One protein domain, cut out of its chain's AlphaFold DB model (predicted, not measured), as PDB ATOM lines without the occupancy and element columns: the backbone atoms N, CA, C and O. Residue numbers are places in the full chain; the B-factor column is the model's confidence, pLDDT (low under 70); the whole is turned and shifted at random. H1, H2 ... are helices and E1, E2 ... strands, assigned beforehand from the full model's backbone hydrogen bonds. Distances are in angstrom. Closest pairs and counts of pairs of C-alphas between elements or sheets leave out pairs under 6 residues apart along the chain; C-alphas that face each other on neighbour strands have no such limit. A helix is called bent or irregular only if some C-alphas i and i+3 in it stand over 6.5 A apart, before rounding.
ATOM      1  N   PHE A   2     -41.887  34.413  44.126       96.50
ATOM      2  CA  PHE A   2     -41.414  34.854  42.796       96.50
ATOM      3  C   PHE A   2     -42.348  34.480  41.628       96.50
ATOM      4  O   PHE A   2     -42.721  35.352  40.855       96.50
ATOM      5  N   ALA A   3     -42.809  33.225  41.544       95.94
ATOM      6  CA  ALA A   3     -43.778  32.817  40.517       95.94
ATOM      7  C   ALA A   3     -45.089  33.629  40.584       95.94
ATOM      8  O   ALA A   3     -45.549  34.148  39.576       95.94
ATOM      9  N   GLU A   4     -45.629  33.825  41.789       97.56
ATOM     10  CA  GLU A   4     -46.813  34.664  42.011       97.56
ATOM     11  C   GLU A   4     -46.568  36.130  41.616       97.56
ATOM     12  O   GLU A   4     -47.461  36.795  41.103       97.56
ATOM     13  N   LEU A   5     -45.354  36.653  41.814       97.81
ATOM     14  CA  LEU A   5     -45.007  38.007  41.387       97.81
ATOM     15  C   LEU A   5     -45.048  38.120  39.861       97.81
ATOM     16  O   LEU A   5     -45.605  39.092  39.356       97.81
ATOM     17  N   LEU A   6     -44.522  37.121  39.141       97.81
ATOM     18  CA  LEU A   6     -44.608  37.050  37.679       97.81
ATOM     19  C   LEU A   6     -46.066  37.001  37.195       97.81
ATOM     20  O   LEU A   6     -46.407  37.675  36.225       97.81
ATOM     21  N   GLU A   7     -46.938  36.271  37.893       97.88
ATOM     22  CA  GLU A   7     -48.379  36.260  37.605       97.88
ATOM     23  C   GLU A   7     -49.017  37.639  37.836       97.88
ATOM     24  O   GLU A   7     -49.741  38.139  36.975       97.88
ATOM     25  N   ARG A   8     -48.721  38.300  38.967       97.69
ATOM     26  CA  ARG A   8     -49.301  39.613  39.311       97.69
ATOM     27  C   ARG A   8     -48.886  40.735  38.361       97.69
ATOM     28  O   ARG A   8     -49.648  41.685  38.196       97.69
ATOM     29  N   ILE A   9     -47.696  40.656  37.766       96.25
ATOM     30  CA  ILE A   9     -47.250  41.633  36.762       96.25
ATOM     31  C   ILE A   9     -47.715  41.290  35.339       96.25
ATOM     32  O   ILE A   9     -47.353  42.029  34.426       96.25
ATOM     33  N   ASP A  10     -48.490  40.210  35.153       96.75
ATOM     34  CA  ASP A  10     -48.853  39.649  33.843       96.75
ATOM     35  C   ASP A  10     -47.607  39.474  32.957       96.75
ATOM     36  O   ASP A  10     -47.500  40.039  31.864       96.75
ATOM     37  N   TYR A  11     -46.599  38.764  33.484       97.19
ATOM     38  CA  TYR A  11     -45.313  38.599  32.811       97.19
ATOM     39  C   TYR A  11     -45.479  37.922  31.445       97.19
ATOM     40  O   TYR A  11     -46.094  36.867  31.308       97.19
ATOM     41  N   ARG A  12     -44.860  38.537  30.436       97.12
ATOM     42  CA  ARG A  12     -44.841  38.084  29.040       97.12
ATOM     43  C   ARG A  12     -43.424  38.240  28.501       97.12
ATOM     44  O   ARG A  12     -42.986  39.388  28.383       97.12
ATOM     45  N   PRO A  13     -42.703  37.151  28.201       95.81
ATOM     46  CA  PRO A  13     -41.298  37.225  27.800       95.81
ATOM     47  C   PRO A  13     -41.081  37.996  26.488       95.81
ATOM     48  O   PRO A  13     -39.995  38.508  26.251       95.81
ATOM     49  N   GLU A  14     -42.110  38.139  25.648       96.31
ATOM     50  CA  GLU A  14     -42.032  38.871  24.378       96.31
ATOM     51  C   GLU A  14     -42.022  40.396  24.559       96.31
ATOM     52  O   GLU A  14     -41.606  41.122  23.657       96.31
ATOM     53  N   THR A  15     -42.517  40.895  25.697       95.38
ATOM     54  CA  THR A  15     -42.693  42.338  25.943       95.38
ATOM     55  C   THR A  15     -42.081  42.819  27.252       95.38
ATOM     56  O   THR A  15     -42.010  44.027  27.475       95.38
ATOM     57  N   HIS A  16     -41.661  41.910  28.130       96.75
ATOM     58  CA  HIS A  16     -41.130  42.231  29.446       96.75
ATOM     59  C   HIS A  16     -39.718  41.688  29.622       96.75
ATOM     60  O   HIS A  16     -39.430  40.534  29.317       96.75
ATOM     61  N   VAL A  17     -38.867  42.517  30.217       97.00
ATOM     62  CA  VAL A  17     -37.545  42.129  30.704       97.00
ATOM     63  C   VAL A  17     -37.585  42.176  32.226       97.00
ATOM     64  O   VAL A  17     -38.021  43.175  32.799       97.00
ATOM     65  N   ILE A  18     -37.140  41.101  32.877       98.31
ATOM     66  CA  ILE A  18     -37.004  41.049  34.336       98.31
ATOM     67  C   ILE A  18     -35.534  41.218  34.695       98.31
ATOM     68  O   ILE A  18     -34.672  40.526  34.154       98.31
ATOM     69  N   VAL A  19     -35.269  42.140  35.619       98.56
ATOM     70  CA  VAL A  19     -33.936  42.394  36.166       98.56
ATOM     71  C   VAL A  19     -33.994  42.243  37.680       98.56
ATOM     72  O   VAL A  19     -34.762  42.946  38.333       98.56
ATOM     73  N   SER A  20     -33.206  41.322  38.230       98.62
ATOM     74  CA  SER A  20     -33.026  41.195  39.676       98.62
ATOM     75  C   SER A  20     -32.000  42.200  40.189       98.62
ATOM     76  O   SER A  20     -30.990  42.462  39.530       98.62
ATOM     77  N   VAL A  21     -32.229  42.694  41.406       98.62
ATOM     78  CA  VAL A  21     -31.257  43.479  42.181       98.62
ATOM     79  C   VAL A  21     -30.188  42.602  42.855       98.62
ATOM     80  O   VAL A  21     -29.388  43.133  43.607       98.62
ATOM     81  N   GLY A  22     -30.141  41.291  42.597       98.19
ATOM     82  CA  GLY A  22     -29.128  40.362  43.128       98.19
ATOM     83  C   GLY A  22     -29.647  39.470  44.253       98.19
ATOM     84  O   GLY A  22     -30.859  39.386  44.450       98.19
ATOM     85  N   ASP A  23     -28.735  38.781  44.943       98.00
ATOM     86  CA  ASP A  23     -29.021  37.826  46.022       98.00
ATOM     87  C   ASP A  23     -30.034  36.741  45.610       98.00
ATOM     88  O   ASP A  23     -31.070  36.504  46.237       98.00
ATOM     89  N   ALA A 115     -23.466  46.211  37.830       98.56
ATOM     90  CA  ALA A 115     -24.336  47.316  37.471       98.56
ATOM     91  C   ALA A 115     -25.008  47.071  36.119       98.56
ATOM     92  O   ALA A 115     -24.375  46.590  35.177       98.56
ATOM     93  N   ILE A 116     -26.280  47.446  36.010       98.75
ATOM     94  CA  ILE A 116     -27.038  47.431  34.758       98.75
ATOM     95  C   ILE A 116     -27.682  48.806  34.576       98.75
ATOM     96  O   ILE A 116     -28.325  49.322  35.486       98.75
ATOM     97  N   VAL A 117     -27.535  49.401  33.392       98.44
ATOM     98  CA  VAL A 117     -28.182  50.673  33.037       98.44
ATOM     99  C   VAL A 117     -29.333  50.400  32.077       98.44
ATOM    100  O   VAL A 117     -29.130  49.797  31.024       98.44
ATOM    101  N   ILE A 118     -30.536  50.867  32.419       97.44
ATOM    102  CA  ILE A 118     -31.737  50.746  31.580       97.44
ATOM    103  C   ILE A 118     -32.466  52.083  31.568       97.44
ATOM    104  O   ILE A 118     -33.035  52.499  32.575       97.44
ATOM    105  N   GLY A 119     -32.466  52.755  30.415       96.31
ATOM    106  CA  GLY A 119     -33.096  54.067  30.269       96.31
ATOM    107  C   GLY A 119     -32.523  55.068  31.272       96.31
ATOM    108  O   GLY A 119     -31.330  55.377  31.231       96.31
ATOM    109  N   ASP A 120     -33.369  55.554  32.178       97.50
ATOM    110  CA  ASP A 120     -33.005  56.506  33.233       97.50
ATOM    111  C   ASP A 120     -32.671  55.862  34.580       97.50
ATOM    112  O   ASP A 120     -32.443  56.570  35.561       97.50
ATOM    113  N   TYR A 121     -32.558  54.533  34.615       98.69
ATOM    114  CA  TYR A 121     -32.281  53.774  35.824       98.69
ATOM    115  C   TYR A 121     -30.901  53.122  35.799       98.69
ATOM    116  O   TYR A 121     -30.421  52.652  34.764       98.69
ATOM    117  N   LEU A 122     -30.288  53.084  36.976       98.81
ATOM    118  CA  LEU A 122     -29.078  52.339  37.285       98.81
ATOM    119  C   LEU A 122     -29.439  51.309  38.357       98.81
ATOM    120  O   LEU A 122     -29.815  51.670  39.471       98.81
ATOM    121  N   ILE A 123     -29.354  50.033  38.000       98.88
ATOM    122  CA  ILE A 123     -29.562  48.917  38.914       98.88
ATOM    123  C   ILE A 123     -28.201  48.495  39.453       98.88
ATOM    124  O   ILE A 123     -27.309  48.166  38.672       98.88
ATOM    125  N   VAL A 124     -28.060  48.507  40.775       98.81
ATOM    126  CA  VAL A 124     -26.917  47.973  41.533       98.81
ATOM    127  C   VAL A 124     -27.473  47.241  42.749       98.81
ATOM    128  O   VAL A 124     -28.624  47.471  43.124       98.81
ATOM    129  N   HIS A 125     -26.698  46.350  43.357       98.81
ATOM    130  CA  HIS A 125     -27.240  45.514  44.421       98.81
ATOM    131  C   HIS A 125     -27.527  46.299  45.707       98.81
ATOM    132  O   HIS A 125     -28.675  46.340  46.151       98.81
ATOM    133  N   ALA A 126     -26.515  46.961  46.273       98.56
ATOM    134  CA  ALA A 126     -26.623  47.638  47.563       98.56
ATOM    135  C   ALA A 126     -26.780  49.158  47.450       98.56
ATOM    136  O   ALA A 126     -27.625  49.756  48.119       98.56
ATOM    137  N   GLY A 127     -25.994  49.791  46.580       98.44
ATOM    138  CA  GLY A 127     -25.976  51.242  46.441       98.44
ATOM    139  C   GLY A 127     -24.662  51.765  45.885       98.44
ATOM    140  O   GLY A 127     -23.952  51.061  45.176       98.44
ATOM    141  N   VAL A 128     -24.359  53.024  46.197       98.75
ATOM    142  CA  VAL A 128     -23.114  53.712  45.819       98.75
ATOM    143  C   VAL A 128     -22.615  54.551  46.994       98.75
ATOM    144  O   VAL A 128     -23.420  54.999  47.810       98.75
ATOM    145  N   ASP A 129     -21.315  54.828  47.064       98.38
ATOM    146  CA  ASP A 129     -20.770  55.884  47.918       98.38
ATOM    147  C   ASP A 129     -21.130  57.244  47.302       98.38
ATOM    148  O   ASP A 129     -20.638  57.572  46.217       98.38
ATOM    149  N   PRO A 130     -21.951  58.075  47.968       98.25
ATOM    150  CA  PRO A 130     -22.380  59.357  47.411       98.25
ATOM    151  C   PRO A 130     -21.237  60.360  47.202       98.25
ATOM    152  O   PRO A 130     -21.420  61.350  46.495       98.25
ATOM    153  N   ASN A 131     -20.072  60.133  47.816       97.50
ATOM    154  CA  ASN A 131     -18.923  61.036  47.754       97.50
ATOM    155  C   ASN A 131     -17.954  60.719  46.609       97.50
ATOM    156  O   ASN A 131     -16.975  61.445  46.432       97.50
ATOM    157  N   ARG A 132     -18.206  59.657  45.835       98.12
ATOM    158  CA  ARG A 132     -17.348  59.218  44.728       98.12
ATOM    159  C   ARG A 132     -18.135  59.197  43.418       98.12
ATOM    160  O   ARG A 132     -19.299  58.792  43.424       98.12
ATOM    161  N   PRO A 133     -17.546  59.616  42.285       98.38
ATOM    162  CA  PRO A 133     -18.171  59.400  40.984       98.38
ATOM    163  C   PRO A 133     -18.340  57.897  40.718       98.38
ATOM    164  O   PRO A 133     -17.655  57.069  41.322       98.38
ATOM    165  N   PHE A 134     -19.275  57.531  39.840       98.44
ATOM    166  CA  PHE A 134     -19.636  56.127  39.637       98.44
ATOM    167  C   PHE A 134     -18.455  55.265  39.158       98.44
ATOM    168  O   PHE A 134     -18.289  54.133  39.599       98.44
ATOM    169  N   GLU A 135     -17.594  55.815  38.303       97.44
ATOM    170  CA  GLU A 135     -16.409  55.140  37.758       97.44
ATOM    171  C   GLU A 135     -15.351  54.830  38.823       97.44
ATOM    172  O   GLU A 135     -14.463  54.010  38.599       97.44
ATOM    173  N   GLU A 136     -15.439  55.493  39.974       98.19
ATOM    174  CA  GLU A 136     -14.554  55.274  41.108       98.19
ATOM    175  C   GLU A 136     -15.179  54.367  42.165       98.19
ATOM    176  O   GLU A 136     -14.517  54.116  43.160       98.19
ATOM    177  N   GLN A 137     -16.411  53.873  42.004       98.25
ATOM    178  CA  GLN A 137     -17.020  52.942  42.960       98.25
ATOM    179  C   GLN A 137     -16.254  51.613  42.960       98.25
ATOM    180  O   GLN A 137     -15.888  51.093  41.906       98.25
ATOM    181  N   ASP A 138     -16.017  51.047  44.142       97.19
ATOM    182  CA  ASP A 138     -15.503  49.682  44.260       97.19
ATOM    183  C   ASP A 138     -16.646  48.665  44.345       97.19
ATOM    184  O   ASP A 138     -17.786  48.997  44.673       97.19
ATOM    185  N   ILE A 139     -16.326  47.411  44.015       96.31
ATOM    186  CA  ILE A 139     -17.292  46.305  44.006       96.31
ATOM    187  C   ILE A 139     -17.921  46.133  45.389       96.31
ATOM    188  O   ILE A 139     -19.141  46.023  45.468       96.31
ATOM    189  N   ASP A 140     -17.121  46.211  46.456       97.31
ATOM    190  CA  ASP A 140     -17.607  46.076  47.831       97.31
ATOM    191  C   ASP A 140     -18.673  47.127  48.157       97.31
ATOM    192  O   ASP A 140     -19.683  46.825  48.783       97.31
ATOM    193  N   THR A 141     -18.511  48.363  47.689       98.38
ATOM    194  CA  THR A 141     -19.530  49.404  47.838       98.38
ATOM    195  C   THR A 141     -20.802  49.036  47.073       98.38
ATOM    196  O   THR A 141     -21.894  49.103  47.638       98.38
ATOM    197  N   LEU A 142     -20.685  48.597  45.815       98.56
ATOM    198  CA  LEU A 142     -21.848  48.226  44.999       98.56
ATOM    199  C   LEU A 142     -22.624  47.024  45.560       98.56
ATOM    200  O   LEU A 142     -23.828  46.920  45.305       98.56
ATOM    201  N   THR A 143     -21.962  46.142  46.315       98.06
ATOM    202  CA  THR A 143     -22.552  44.908  46.855       98.06
ATOM    203  C   THR A 143     -22.823  44.929  48.364       98.06
ATOM    204  O   THR A 143     -23.640  44.143  48.823       98.06
ATOM    205  N   TRP A 144     -22.255  45.848  49.151       97.75
ATOM    206  CA  TRP A 144     -22.410  45.837  50.621       97.75
ATOM    207  C   TRP A 144     -22.785  47.167  51.270       97.75
ATOM    208  O   TRP A 144     -23.008  47.216  52.487       97.75
ATOM    209  N   VAL A 145     -22.801  48.277  50.528       97.50
ATOM    210  CA  VAL A 145     -23.013  49.578  51.169       97.50
ATOM    211  C   VAL A 145     -24.391  49.654  51.827       97.50
ATOM    212  O   VAL A 145     -25.427  49.376  51.235       97.50
ATOM    213  N   THR A 146     -24.399  50.076  53.088       95.62
ATOM    214  CA  THR A 146     -25.624  50.353  53.844       95.62
ATOM    215  C   THR A 146     -25.534  51.756  54.431       95.62
ATOM    216  O   THR A 146     -26.227  52.672  53.989       95.62
ATOM    217  N   ARG A 147     -24.616  51.956  55.385       93.75
ATOM    218  CA  ARG A 147     -24.363  53.265  56.003       93.75
ATOM    219  C   ARG A 147     -23.683  54.211  55.022       93.75
ATOM    220  O   ARG A 147     -22.844  53.794  54.234       93.75
ATOM    221  N   GLY A 148     -24.026  55.487  55.106       94.94
ATOM    222  CA  GLY A 148     -23.589  56.525  54.183       94.94
ATOM    223  C   GLY A 148     -24.402  56.582  52.890       94.94
ATOM    224  O   GLY A 148     -24.430  57.642  52.277       94.94
ATOM    225  N   PHE A 149     -25.090  55.501  52.496       97.44
ATOM    226  CA  PHE A 149     -25.963  55.461  51.319       97.44
ATOM    227  C   PHE A 149     -27.447  55.512  51.703       97.44
ATOM    228  O   PHE A 149     -28.175  56.413  51.276       97.44
ATOM    229  N   VAL A 150     -27.899  54.570  52.540       95.94
ATOM    230  CA  VAL A 150     -29.300  54.465  52.980       95.94
ATOM    231  C   VAL A 150     -29.712  55.727  53.740       95.94
ATOM    232  O   VAL A 150     -30.696  56.384  53.382       95.94
ATOM    233  N   ASP A 151     -28.902  56.110  54.724       93.69
ATOM    234  CA  ASP A 151     -29.063  57.274  55.598       93.69
ATOM    235  C   ASP A 151     -28.485  58.571  55.007       93.69
ATOM    236  O   ASP A 151     -28.451  59.597  55.691       93.69
ATOM    237  N   TYR A 152     -28.074  58.576  53.729       96.00
ATOM    238  CA  TYR A 152     -27.560  59.788  53.092       96.00
ATOM    239  C   TYR A 152     -28.614  60.909  53.107       96.00
ATOM    240  O   TYR A 152     -29.721  60.724  52.564       96.00
ATOM    241  N   PRO A 153     -28.287  62.086  53.675       91.62
ATOM    242  CA  PRO A 153     -29.214  63.200  53.732       91.62
ATOM    243  C   PRO A 153     -29.390  63.814  52.339       91.62
ATOM    244  O   PRO A 153     -28.453  64.323  51.735       91.62
ATOM    245  N   GLY A 154     -30.627  63.814  51.842       94.00
ATOM    246  CA  GLY A 154     -30.972  64.409  50.548       94.00
ATOM    247  C   GLY A 154     -30.855  63.442  49.367       94.00
ATOM    248  O   GLY A 154     -31.114  62.240  49.502       94.00
ATOM    249  N   GLU A 155     -30.567  63.995  48.192       97.75
ATOM    250  CA  GLU A 155     -30.420  63.240  46.944       97.75
ATOM    251  C   GLU A 155     -28.963  62.836  46.726       97.75
ATOM    252  O   GLU A 155     -28.060  63.657  46.889       97.75
ATOM    253  N   ILE A 156     -28.738  61.592  46.305       98.44
ATOM    254  CA  ILE A 156     -27.415  61.120  45.901       98.44
ATOM    255  C   ILE A 156     -26.901  62.002  44.746       98.44
ATOM    256  O   ILE A 156     -27.635  62.205  43.766       98.44
ATOM    257  N   PRO A 157     -25.657  62.517  44.812       98.38
ATOM    258  CA  PRO A 157     -25.077  63.324  43.744       98.38
ATOM    259  C   PRO A 157     -25.131  62.618  42.391       98.38
ATOM    260  O   PRO A 157     -24.838  61.431  42.279       98.38
ATOM    261  N   THR A 158     -25.478  63.355  41.335       98.19
ATOM    262  CA  THR A 158     -25.652  62.793  39.984       98.19
ATOM    263  C   THR A 158     -24.405  62.073  39.482       98.19
ATOM    264  O   THR A 158     -24.531  61.026  38.854       98.19
ATOM    265  N   VAL A 159     -23.213  62.578  39.809       98.25
ATOM    266  CA  VAL A 159     -21.926  61.958  39.453       98.25
ATOM    267  C   VAL A 159     -21.746  60.563  40.057       98.25
ATOM    268  O   VAL A 159     -21.193  59.693  39.395       98.25
ATOM    269  N   ALA A 160     -22.273  60.311  41.259       98.56
ATOM    270  CA  ALA A 160     -22.185  59.009  41.922       98.56
ATOM    271  C   ALA A 160     -23.133  57.964  41.314       98.56
ATOM    272  O   ALA A 160     -22.970  56.772  41.534       98.56
ATOM    273  N   ARG A 161     -24.128  58.404  40.533       98.19
ATOM    274  CA  ARG A 161     -25.179  57.554  39.950       98.19
ATOM    275  C   ARG A 161     -25.311  57.703  38.436       98.19
ATOM    276  O   ARG A 161     -26.377  57.443  37.892       98.19
ATOM    277  N   MET A 162     -24.268  58.179  37.750       97.94
ATOM    278  CA  MET A 162     -24.254  58.393  36.289       97.94
ATOM    279  C   MET A 162     -25.416  59.263  35.759       97.94
ATOM    280  O   MET A 162     -25.880  59.097  34.631       97.94
ATOM    281  N   GLY A 163     -25.953  60.165  36.587       98.00
ATOM    282  CA  GLY A 163     -27.159  60.943  36.282       98.00
ATOM    283  C   GLY A 163     -28.465  60.131  36.243       98.00
ATOM    284  O   GLY A 163     -29.491  60.669  35.838       98.00
ATOM    285  N   LYS A 164     -28.446  58.862  36.664       98.56
ATOM    286  CA  LYS A 164     -29.575  57.919  36.663       98.56
ATOM    287  C   LYS A 164     -30.216  57.804  38.038       98.56
ATOM    288  O   LYS A 164     -29.610  58.156  39.049       98.56
ATOM    289  N   ARG A 165     -31.456  57.332  38.097       98.56
ATOM    290  CA  ARG A 165     -32.131  56.970  39.346       98.56
ATOM    291  C   ARG A 165     -31.733  55.552  39.742       98.56
ATOM    292  O   ARG A 165     -31.752  54.650  38.910       98.56
ATOM    293  N   LEU A 166     -31.360  55.351  40.999       98.81
ATOM    294  CA  LEU A 166     -30.915  54.047  41.484       98.81
ATOM    295  C   LEU A 166     -32.107  53.121  41.758       98.81
ATOM    296  O   LEU A 166     -33.123  53.570  42.286       98.81
ATOM    297  N   VAL A 167     -31.967  51.832  41.456       98.81
ATOM    298  CA  VAL A 167     -32.872  50.768  41.925       98.81
ATOM    299  C   VAL A 167     -32.023  49.700  42.599       98.81
ATOM    300  O   VAL A 167     -31.114  49.163  41.968       98.81
ATOM    301  N   VAL A 168     -32.289  49.435  43.877       98.81
ATOM    302  CA  VAL A 168     -31.409  48.639  44.745       98.81
ATOM    303  C   VAL A 168     -32.188  47.680  45.646       98.81
ATOM    304  O   VAL A 168     -33.383  47.870  45.911       98.81
ATOM    305  N   GLY A 169     -31.490  46.655  46.128       98.25
ATOM    306  CA  GLY A 169     -31.934  45.718  47.157       98.25
ATOM    307  C   GLY A 169     -31.048  45.807  48.402       98.25
ATOM    308  O   GLY A 169     -30.853  46.908  48.925       98.25
ATOM    309  N   HIS A 170     -30.523  44.654  48.833       97.69
ATOM    310  CA  HIS A 170     -29.534  44.443  49.903       97.69
ATOM    311  C   HIS A 170     -29.990  44.797  51.323       97.69
ATOM    312  O   HIS A 170     -29.970  43.967  52.227       97.69
ATOM    313  N   CYS A 171     -30.347  46.062  51.539       96.00
ATOM    314  CA  CYS A 171     -30.772  46.555  52.835       96.00
ATOM    315  C   CYS A 171     -32.291  46.446  52.920       96.00
ATOM    316  O   CYS A 171     -33.010  47.166  52.214       96.00
ATOM    317  N   GLU A 172     -32.783  45.561  53.788       96.00
ATOM    318  CA  GLU A 172     -34.214  45.339  53.905       96.00
ATOM    319  C   GLU A 172     -34.924  46.622  54.359       96.00
ATOM    320  O   GLU A 172     -34.601  47.218  55.385       96.00
ATOM    321  N   THR A 173     -35.948  47.051  53.627       96.62
ATOM    322  CA  THR A 173     -36.595  48.354  53.833       96.62
ATOM    323  C   THR A 173     -37.259  48.503  55.193       96.62
ATOM    324  O   THR A 173     -37.452  49.624  55.659       96.62
ATOM    325  N   PHE A 174     -37.587  47.402  55.875       95.06
ATOM    326  CA  PHE A 174     -38.124  47.453  57.235       95.06
ATOM    327  C   PHE A 174     -37.135  48.034  58.250       95.06
ATOM    328  O   PHE A 174     -37.543  48.402  59.349       95.06
ATOM    329  N   LEU A 175     -35.853  48.095  57.898       94.06
ATOM    330  CA  LEU A 175     -34.822  48.668  58.732       94.06
ATOM    331  C   LEU A 175     -34.947  50.193  58.803       94.06
ATOM    332  O   LEU A 175     -34.860  50.742  59.894       94.06
ATOM    333  N   PHE A 176     -35.152  50.872  57.672       93.88
ATOM    334  CA  PHE A 176     -35.110  52.341  57.544       93.88
ATOM    335  C   PHE A 176     -36.411  52.943  56.980       93.88
ATOM    336  O   PHE A 176     -36.482  54.121  56.626       93.88
ATOM    337  N   GLY A 177     -37.454  52.126  56.869       93.88
ATOM    338  CA  GLY A 177     -38.744  52.458  56.283       93.88
ATOM    339  C   GLY A 177     -39.884  51.699  56.958       93.88
ATOM    340  O   GLY A 177     -39.854  51.409  58.155       93.88
ATOM    341  N   ARG A 178     -40.944  51.406  56.200       95.00
ATOM    342  CA  ARG A 178     -42.102  50.651  56.701       95.00
ATOM    343  C   ARG A 178     -41.958  49.169  56.379       95.00
ATOM    344  O   ARG A 178     -41.487  48.792  55.312       95.00
ATOM    345  N   ILE A 179     -42.402  48.320  57.306       96.50
ATOM    346  CA  ILE A 179     -42.263  46.866  57.174       96.50
ATOM    347  C   ILE A 179     -43.055  46.354  55.967       96.50
ATOM    348  O   ILE A 179     -44.286  46.396  55.968       96.50
ATOM    349  N   GLY A 180     -42.345  45.790  54.988       95.81
ATOM    350  CA  GLY A 180     -42.926  45.234  53.766       95.81
ATOM    351  C   GLY A 180     -43.462  46.292  52.799       95.81
ATOM    352  O   GLY A 180     -44.389  46.006  52.045       95.81
ATOM    353  N   GLU A 181     -42.914  47.506  52.842       97.62
ATOM    354  CA  GLU A 181     -43.132  48.544  51.832       97.62
ATOM    355  C   GLU A 181     -41.788  48.958  51.209       97.62
ATOM    356  O   GLU A 181     -40.775  48.990  51.914       97.62
ATOM    357  N   PRO A 182     -41.743  49.275  49.904       98.12
ATOM    358  CA  PRO A 182     -40.548  49.832  49.280       98.12
ATOM    359  C   PRO A 182     -40.260  51.236  49.825       98.12
ATOM    360  O   PRO A 182     -41.159  51.937  50.295       98.12
ATOM    361  N   VAL A 183     -39.020  51.701  49.672       97.94
ATOM    362  CA  VAL A 183     -38.668  53.107  49.923       97.94
ATOM    363  C   VAL A 183     -38.362  53.776  48.592       97.94
ATOM    364  O   VAL A 183     -37.356  53.486  47.949       97.94
ATOM    365  N   ILE A 184     -39.251  54.675  48.173       97.81
ATOM    366  CA  ILE A 184     -39.200  55.341  46.870       97.81
ATOM    367  C   ILE A 184     -38.798  56.803  47.072       97.81
ATOM    368  O   ILE A 184     -39.509  57.567  47.726       97.81
ATOM    369  N   ARG A 185     -37.670  57.206  46.486       96.88
ATOM    370  CA  ARG A 185     -37.163  58.586  46.474       96.88
ATOM    371  C   ARG A 185     -36.874  59.035  45.038       96.88
ATOM    372  O   ARG A 185     -36.690  58.167  44.181       96.88
ATOM    373  N   PRO A 186     -36.808  60.346  44.742       96.69
ATOM    374  CA  PRO A 186     -36.522  60.839  43.389       96.69
ATOM    375  C   PRO A 186     -35.213  60.305  42.787       96.69
ATOM    376  O   PRO A 186     -35.112  60.113  41.581       96.69
ATOM    377  N   ASP A 187     -34.223  60.028  43.630       98.19
ATOM    378  CA  ASP A 187     -32.870  59.624  43.253       98.19
ATOM    379  C   ASP A 187     -32.597  58.121  43.413       98.19
ATOM    380  O   ASP A 187     -31.688  57.602  42.762       98.19
ATOM    381  N   ARG A 188     -33.380  57.415  44.241       98.06
ATOM    382  CA  ARG A 188     -33.197  55.985  44.537       98.06
ATOM    383  C   ARG A 188     -34.490  55.268  44.926       98.06
ATOM    384  O   ARG A 188     -35.378  55.858  45.537       98.06
ATOM    385  N   VAL A 189     -34.581  53.986  44.601       98.69
ATOM    386  CA  VAL A 189     -35.705  53.099  44.919       98.69
ATOM    387  C   VAL A 189     -35.160  51.831  45.568       98.69
ATOM    388  O   VAL A 189     -34.379  51.117  44.949       98.69
ATOM    389  N   HIS A 190     -35.588  51.545  46.794       98.69
ATOM    390  CA  HIS A 190     -35.249  50.314  47.507       98.69
ATOM    391  C   HIS A 190     -36.438  49.357  47.465       98.69
ATOM    392  O   HIS A 190     -37.540  49.727  47.890       98.69
ATOM    393  N   ILE A 191     -36.215  48.142  46.961       98.50
ATOM    394  CA  ILE A 191     -37.272  47.135  46.768       98.50
ATOM    395  C   ILE A 191     -37.075  45.851  47.581       98.50
ATOM    396  O   ILE A 191     -37.915  44.956  47.499       98.50
ATOM    397  N   ASP A 192     -36.014  45.750  48.384       98.38
ATOM    398  CA  ASP A 192     -35.838  44.601  49.273       98.38
ATOM    399  C   ASP A 192     -36.776  44.702  50.478       98.38
ATOM    400  O   ASP A 192     -36.510  45.386  51.461       98.38
ATOM    401  N   LEU A 193     -37.909  44.013  50.398       97.88
ATOM    402  CA  LEU A 193     -38.900  43.990  51.470       97.88
ATOM    403  C   LEU A 193     -38.554  43.006  52.598       97.88
ATOM    404  O   LEU A 193     -39.350  42.852  53.527       97.88
ATOM    405  N   GLY A 194     -37.419  42.308  52.517       95.88
ATOM    406  CA  GLY A 194     -37.066  41.226  53.425       95.88
ATOM    407  C   GLY A 194     -37.706  39.900  53.041       95.88
ATOM    408  O   GLY A 194     -38.322  39.236  53.877       95.88
ATOM    409  N   THR A 195     -37.558  39.494  51.778       95.25
ATOM    410  CA  THR A 195     -38.035  38.188  51.287       95.25
ATOM    411  C   THR A 195     -37.453  37.032  52.103       95.25
ATOM    412  O   THR A 195     -38.197  36.137  52.507       95.25
ATOM    413  N   ALA A 196     -36.156  37.087  52.421       91.69
ATOM    414  CA  ALA A 196     -35.476  36.102  53.264       91.69
ATOM    415  C   ALA A 196     -35.983  36.081  54.719       91.69
ATOM    416  O   ALA A 196     -35.906  35.055  55.387       91.69
ATOM    417  N   ASN A 197     -36.544  37.197  55.190       94.00
ATOM    418  CA  ASN A 197     -37.184  37.323  56.500       94.00
ATOM    419  C   ASN A 197     -38.687  36.992  56.444       94.00
ATOM    420  O   ASN A 197     -39.432  37.281  57.381       94.00
ATOM    421  N   GLU A 198     -39.136  36.398  55.333       95.56
ATOM    422  CA  GLU A 198     -40.514  35.984  55.094       95.56
ATOM    423  C   GLU A 198     -41.522  37.138  55.259       95.56
ATOM    424  O   GLU A 198     -42.618  36.937  55.791       95.56
ATOM    425  N   ILE A 199     -41.171  38.340  54.788       97.44
ATOM    426  CA  ILE A 199     -42.055  39.515  54.803       97.44
ATOM    427  C   ILE A 199     -42.768  39.698  53.469       97.44
ATOM    428  O   ILE A 199     -43.995  39.629  53.417       97.44
ATOM    429  N   GLY A 200     -42.020  39.887  52.388       97.56
ATOM    430  CA  GLY A 200     -42.589  40.062  51.058       97.56
ATOM    431  C   GLY A 200     -41.515  40.205  49.992       97.56
ATOM    432  O   GLY A 200     -40.328  40.274  50.307       97.56
ATOM    433  N   LEU A 201     -41.950  40.243  48.738       98.19
ATOM    434  CA  LEU A 201     -41.128  40.438  47.546       98.19
ATOM    435  C   LEU A 201     -41.773  41.527  46.681       98.19
ATOM    436  O   LEU A 201     -42.991  41.510  46.491       98.19
ATOM    437  N   ALA A 202     -40.976  42.454  46.149       98.44
ATOM    438  CA  ALA A 202     -41.464  43.538  45.300       98.44
ATOM    439  C   ALA A 202     -40.829  43.527  43.906       98.44
ATOM    440  O   ALA A 202     -39.670  43.161  43.735       98.44
ATOM    441  N   ALA A 203     -41.592  44.014  42.931       98.38
ATOM    442  CA  ALA A 203     -41.091  44.497  41.652       98.38
ATOM    443  C   ALA A 203     -41.438  45.979  41.494       98.38
ATOM    444  O   ALA A 203     -42.545  46.403  41.828       98.38
ATOM    445  N   PHE A 204     -40.507  46.746  40.933       98.50
ATOM    446  CA  PHE A 204     -40.721  48.122  40.495       98.50
ATOM    447  C   PHE A 204     -40.662  48.162  38.966       98.50
ATOM    448  O   PHE A 204     -39.653  47.787  38.368       98.50
ATOM    449  N   CYS A 205     -41.752  48.564  38.317       97.94
ATOM    450  CA  CYS A 205     -41.818  48.622  36.863       97.94
ATOM    451  C   CYS A 205     -41.268  49.960  36.367       97.94
ATOM    452  O   CYS A 205     -41.842  51.012  36.620       97.94
ATOM    453  N   LEU A 206     -40.175  49.916  35.606       97.31
ATOM    454  CA  LEU A 206     -39.456  51.120  35.172       97.31
ATOM    455  C   LEU A 206     -40.252  52.018  34.206       97.31
ATOM    456  O   LEU A 206     -39.966  53.202  34.100       97.31
ATOM    457  N   ASN A 207     -41.238  51.470  33.487       94.62
ATOM    458  CA  ASN A 207     -41.977  52.214  32.459       94.62
ATOM    459  C   ASN A 207     -43.056  53.147  33.029       94.62
ATOM    460  O   ASN A 207     -43.357  54.171  32.423       94.62
ATOM    461  N   ASP A 208     -43.682  52.765  34.142       95.38
ATOM    462  CA  ASP A 208     -44.822  53.473  34.743       95.38
ATOM    463  C   ASP A 208     -44.652  53.713  36.251       95.38
ATOM    464  O   ASP A 208     -45.562  54.216  36.908       95.38
ATOM    465  N   GLU A 209     -43.489  53.352  36.794       95.69
ATOM    466  CA  GLU A 209     -43.121  53.448  38.206       95.69
ATOM    467  C   GLU A 209     -44.087  52.738  39.169       95.69
ATOM    468  O   GLU A 209     -44.092  53.016  40.374       95.69
ATOM    469  N   ARG A 210     -44.902  51.791  38.679       97.06
ATOM    470  CA  ARG A 210     -45.776  51.006  39.556       97.06
ATOM    471  C   ARG A 210     -44.945  50.032  40.389       97.06
ATOM    472  O   ARG A 210     -44.000  49.414  39.894       97.06
ATOM    473  N   VAL A 211     -45.349  49.830  41.642       98.12
ATOM    474  CA  VAL A 211     -44.819  48.754  42.486       98.12
ATOM    475  C   VAL A 211     -45.850  47.645  42.598       98.12
ATOM    476  O   VAL A 211     -47.013  47.893  42.915       98.12
ATOM    477  N   VAL A 212     -45.401  46.411  42.391       98.38
ATOM    478  CA  VAL A 212     -46.185  45.203  42.641       98.38
ATOM    479  C   VAL A 212     -45.528  44.431  43.772       98.38
ATOM    480  O   VAL A 212     -44.332  44.159  43.729       98.38
ATOM    481  N   ILE A 213     -46.312  44.097  44.793       98.44
ATOM    482  CA  ILE A 213     -45.845  43.405  45.997       98.44
ATOM    483  C   ILE A 213     -46.550  42.058  46.090       98.44
ATOM    484  O   ILE A 213     -47.754  41.963  45.840       98.44
ATOM    485  N   VAL A 214     -45.802  41.031  46.478       98.31
ATOM    486  CA  VAL A 214     -46.315  39.744  46.945       98.31
ATOM    487  C   VAL A 214     -45.920  39.581  48.401       98.31
ATOM    488  O   VAL A 214     -44.735  39.590  48.734       98.31
ATOM    489  N   ASP A 215     -46.914  39.405  49.262       97.81
ATOM    490  CA  ASP A 215     -46.676  39.140  50.672       97.81
ATOM    491  C   ASP A 215     -46.304  37.686  50.896       97.81
ATOM    492  O   ASP A 215     -46.856  36.769  50.286       97.81
ATOM    493  N   SER A 216     -45.388  37.470  51.829       96.81
ATOM    494  CA  SER A 216     -45.149  36.133  52.343       96.81
ATOM    495  C   SER A 216     -46.406  35.625  53.060       96.81
ATOM    496  O   SER A 216     -46.969  36.350  53.886       96.81
ATOM    497  N   PRO A 217     -46.798  34.351  52.877       95.38
ATOM    498  CA  PRO A 217     -47.864  33.730  53.669       95.38
ATOM    499  C   PRO A 217     -47.610  33.776  55.183       95.38
ATOM    500  O   PRO A 217     -48.531  33.616  55.981       95.38
ATOM    501  N   LYS A 218     -46.352  33.983  55.596       95.94
ATOM    502  CA  LYS A 218     -45.937  34.073  56.999       95.94
ATOM    503  C   LYS A 218     -45.803  35.520  57.499       95.94
ATOM    504  O   LYS A 218     -45.474  35.709  58.670       95.94
ATOM    505  N   ARG A 219     -46.097  36.534  56.668       95.94
ATOM    506  CA  ARG A 219     -45.898  37.963  56.986       95.94
ATOM    507  C   ARG A 219     -46.528  38.354  58.323       95.94
ATOM    508  O   ARG A 219     -45.857  38.962  59.155       95.94
ATOM    509  N   GLU A 220     -47.778  37.960  58.570       96.06
ATOM    510  CA  GLU A 220     -48.502  38.291  59.809       96.06
ATOM    511  C   GLU A 220     -47.794  37.787  61.078       96.06
ATOM    512  O   GLU A 220     -47.827  38.450  62.115       96.06
ATOM    513  N   TRP A 221     -47.093  36.654  60.985       96.75
ATOM    514  CA  TRP A 221     -46.348  36.052  62.093       96.75
ATOM    515  C   TRP A 221     -44.958  36.660  62.280       96.75
ATOM    516  O   TRP A 221     -44.418  36.639  63.389       96.75
ATOM    517  N   GLN A 222     -44.367  37.182  61.206       96.31
ATOM    518  CA  GLN A 222     -43.010  37.724  61.215       96.31
ATOM    519  C   GLN A 222     -42.973  39.205  61.577       96.31
ATOM    520  O   GLN A 222     -42.080  39.636  62.303       96.31
ATOM    521  N   VAL A 223     -43.980  39.982  61.169       96.38
ATOM    522  CA  VAL A 223     -44.057  41.422  61.460       96.38
ATOM    523  C   VAL A 223     -43.894  41.739  62.960       96.38
ATOM    524  O   VAL A 223     -43.105  42.632  63.276       96.38
ATOM    525  N   PRO A 224     -44.554  41.047  63.915       96.50
ATOM    526  CA  PRO A 224     -44.339  41.302  65.341       96.50
ATOM    527  C   PRO A 224     -42.905  41.022  65.806       96.50
ATOM    528  O   PRO A 224     -42.377  41.777  66.620       96.50
ATOM    529  N   LYS A 225     -42.258  39.978  65.269       95.12
ATOM    530  CA  LYS A 225     -40.872  39.623  65.613       95.12
ATOM    531  C   LYS A 225     -39.891  40.665  65.096       95.12
ATOM    532  O   LYS A 225     -39.020  41.094  65.844       95.12
ATOM    533  N   ILE A 226     -40.085  41.128  63.860       93.88
ATOM    534  CA  ILE A 226     -39.288  42.221  63.297       93.88
ATOM    535  C   ILE A 226     -39.467  43.486  64.133       93.88
ATOM    536  O   ILE A 226     -38.482  44.116  64.490       93.88
ATOM    537  N   ARG A 227     -40.696  43.844  64.527       93.62
ATOM    538  CA  ARG A 227     -40.914  45.017  65.396       93.62
ATOM    539  C   ARG A 227     -40.166  44.913  66.724       93.62
ATOM    540  O   ARG A 227     -39.580  45.906  67.143       93.62
ATOM    541  N   ALA A 228     -40.181  43.744  67.364       92.75
ATOM    542  CA  ALA A 228     -39.430  43.516  68.595       92.75
ATOM    543  C   ALA A 228     -37.917  43.660  68.357       92.75
ATOM    544  O   ALA A 228     -37.253  44.413  69.065       92.75
ATOM    545  N   TYR A 229     -37.400  43.040  67.293       90.44
ATOM    546  CA  TYR A 229     -35.999  43.167  66.892       90.44
ATOM    547  C   TYR A 229     -35.585  44.629  66.666       90.44
ATOM    548  O   TYR A 229     -34.584  45.072  67.221       90.44
ATOM    549  N   LEU A 230     -36.373  45.409  65.918       90.12
ATOM    550  CA  LEU A 230     -36.071  46.817  65.632       90.12
ATOM    551  C   LEU A 230     -36.030  47.682  66.908       90.12
ATOM    552  O   LEU A 230     -35.242  48.622  66.987       90.12
ATOM    553  N   GLN A 231     -36.853  47.363  67.913       87.31
ATOM    554  CA  GLN A 231     -36.850  48.057  69.207       87.31
ATOM    555  C   GLN A 231     -35.594  47.745  70.032       87.31
ATOM    556  O   GLN A 231     -35.063  48.630  70.705       87.31
ATOM    557  N   GLU A 232     -35.111  46.503  69.982       85.44
ATOM    558  CA  GLU A 232     -33.945  46.045  70.743       85.44
ATOM    559  C   GLU A 232     -32.619  46.430  70.081       85.44
ATOM    560  O   GLU A 232     -31.689  46.878  70.754       85.44
ATOM    561  N   ALA A 233     -32.538  46.291  68.757       73.62
ATOM    562  CA  ALA A 233     -31.304  46.412  67.990       73.62
ATOM    563  C   ALA A 233     -30.745  47.844  67.921       73.62
ATOM    564  O   ALA A 233     -29.633  48.022  67.427       73.62
ATOM    565  N   ARG A 234     -31.482  48.859  68.414       62.34
ATOM    566  CA  ARG A 234     -31.140  50.291  68.281       62.34
ATOM    567  C   ARG A 234     -30.638  50.594  66.876       62.34
ATOM    568  O   ARG A 234     -29.529  51.103  66.695       62.34
ATOM    569  N   VAL A 235     -31.438  50.171  65.905       59.56
ATOM    570  CA  VAL A 235     -31.085  50.242  64.498       59.56
ATOM    571  C   VAL A 235     -30.627  51.680  64.194       59.56
ATOM    572  O   VAL A 235     -31.327  52.618  64.570       59.56
ATOM    573  N   PRO A 236     -29.400  51.875  63.679       51.50
ATOM    574  CA  PRO A 236     -28.649  53.121  63.867       51.50
ATOM    575  C   PRO A 236     -29.041  54.259  62.912       51.50
ATOM    576  O   PRO A 236     -28.307  55.244  62.841       51.50
ATOM    577  N   TRP A 237     -30.151  54.120  62.189       54.72
ATOM    578  CA  TRP A 237     -30.661  55.092  61.224       54.72
ATOM    579  C   TRP A 237     -32.080  55.533  61.585       54.72
ATOM    580  O   TRP A 237     -32.900  54.672  61.979       54.72
TER     581      TRP A 237
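What this domain is: This is residues 2 to 23 and 115 to 237 of the 237 residues of the protein "Metallophosphoesterase" of Alicyclobacillus acidocaldarius (strain Tc-4-1) (UniProt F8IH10). A small twisted sheet of four short strands, E2 E3 E4 E5, forms one part of the model, with long loops and the short helices H2 and H3 winding past it; beyond E5 stands a separate two-stranded hairpin, E6 and E7, with helix H1 packed on it. From the end of E7 the longest helix, H4, runs out to a far end of the model, while the loop of residues 169 to 187 winds between E4 and E5. The printed part has 145 residues with four named helices and seven named strands, in the order H1 E1 E2 E3 H2 H3 E4 E5 E6 E7 H4; the larger sheet is mixed, the smaller one antiparallel. The class is mixed, helices and strands, with 59 residues in named elements, under half of those printed. The whole is compact, with a radius of gyration of the C-alphas of 15.5 A, and its C-alphas span 46 by 43 by 23 A, only just a flat outline.

Where its parts are: In the larger sheet, E2 holds residues 115 to 118 and begins with C-alpha 115 at (-24.336, 47.316, 37.471). E3 holds residues 121 to 124, E4 residues 165 to 168 and E5 residues 188 to 190. H2 holds residues 139 to 144 and H3 residues 158 to 161. In the smaller sheet, E6 holds residues 200 to 204, 13.4 A long, and E7 residues 211 to 215, 12.8 A long. H1 holds residues 2 to 8, from C-alpha 2 at (-41.414, 34.854, 42.796), and measures 9.8 A. E1 holds residues 18 to 20. H4 holds residues 219 to 232, 19.9 A long, and ends with C-alpha 232 at (-33.945, 46.045, 70.743); it is neither bent nor irregular, but only just, with C-alphas 221 and 224 6.5 A apart.

How they stand to each other: The larger sheet runs E2 E3 E4 E5, with E2 and E5 as edge strands, and its strands' lines turn by 67 degrees from edge to edge. E2 and E3 are an antiparallel hairpin, with N 116 and O 123 2.9 A apart, within hydrogen-bond range. E3 and E4 are parallel at 31 degrees, with N 167 and O 122 at 2.9 A; with H2 and H3 between them they form a strand-helix-strand unit, two parallel neighbour strands joined through helices, with a right-handed crossover. E4 and E5 are parallel at 19 degrees, with N 189 and O 166 at 2.8 A. Residues 183 to 184 pair antiparallel with residues 189 to 190 of E5. H2 only grazes this sheet with its residues 139 to 143; its closest C-alphas to E3 are Leu 142 and Val 124, 6.1 A. H3 only grazes it too; the C-alphas of Arg 161 and Leu 122 are 7.0 A apart. E5 and E6 are apart, only just, at 8.3 A. E6 and E7 form an antiparallel hairpin, with N 203 and O 212 at 2.9 A. The closest C-alphas of H1 and E7 are those of Leu 5 and Val 214, 6.0 A apart. E1 pairs with no named strand. The closest C-alphas of H4 and E6 are those of Arg 219 and Gly 200, 7.1 A apart. Each O i to N i+4 pair is within hydrogen-bond range in H1 and H2, and 8 of 10 are in H4; H3 is too short for such a pair.

The domain as a whole: The two C-alphas farthest apart are those of Glu 14 and Glu 232, 47.6 A. Residues 24 to 114 are cut out, and C-alphas 23 and 115 are 13.6 A apart across the cut. The links E3 to H2, H2 to H3 and E4 to E5 are long. The mean pLDDT of the printed part is 95.6, and residues 234 to 237 are under 70.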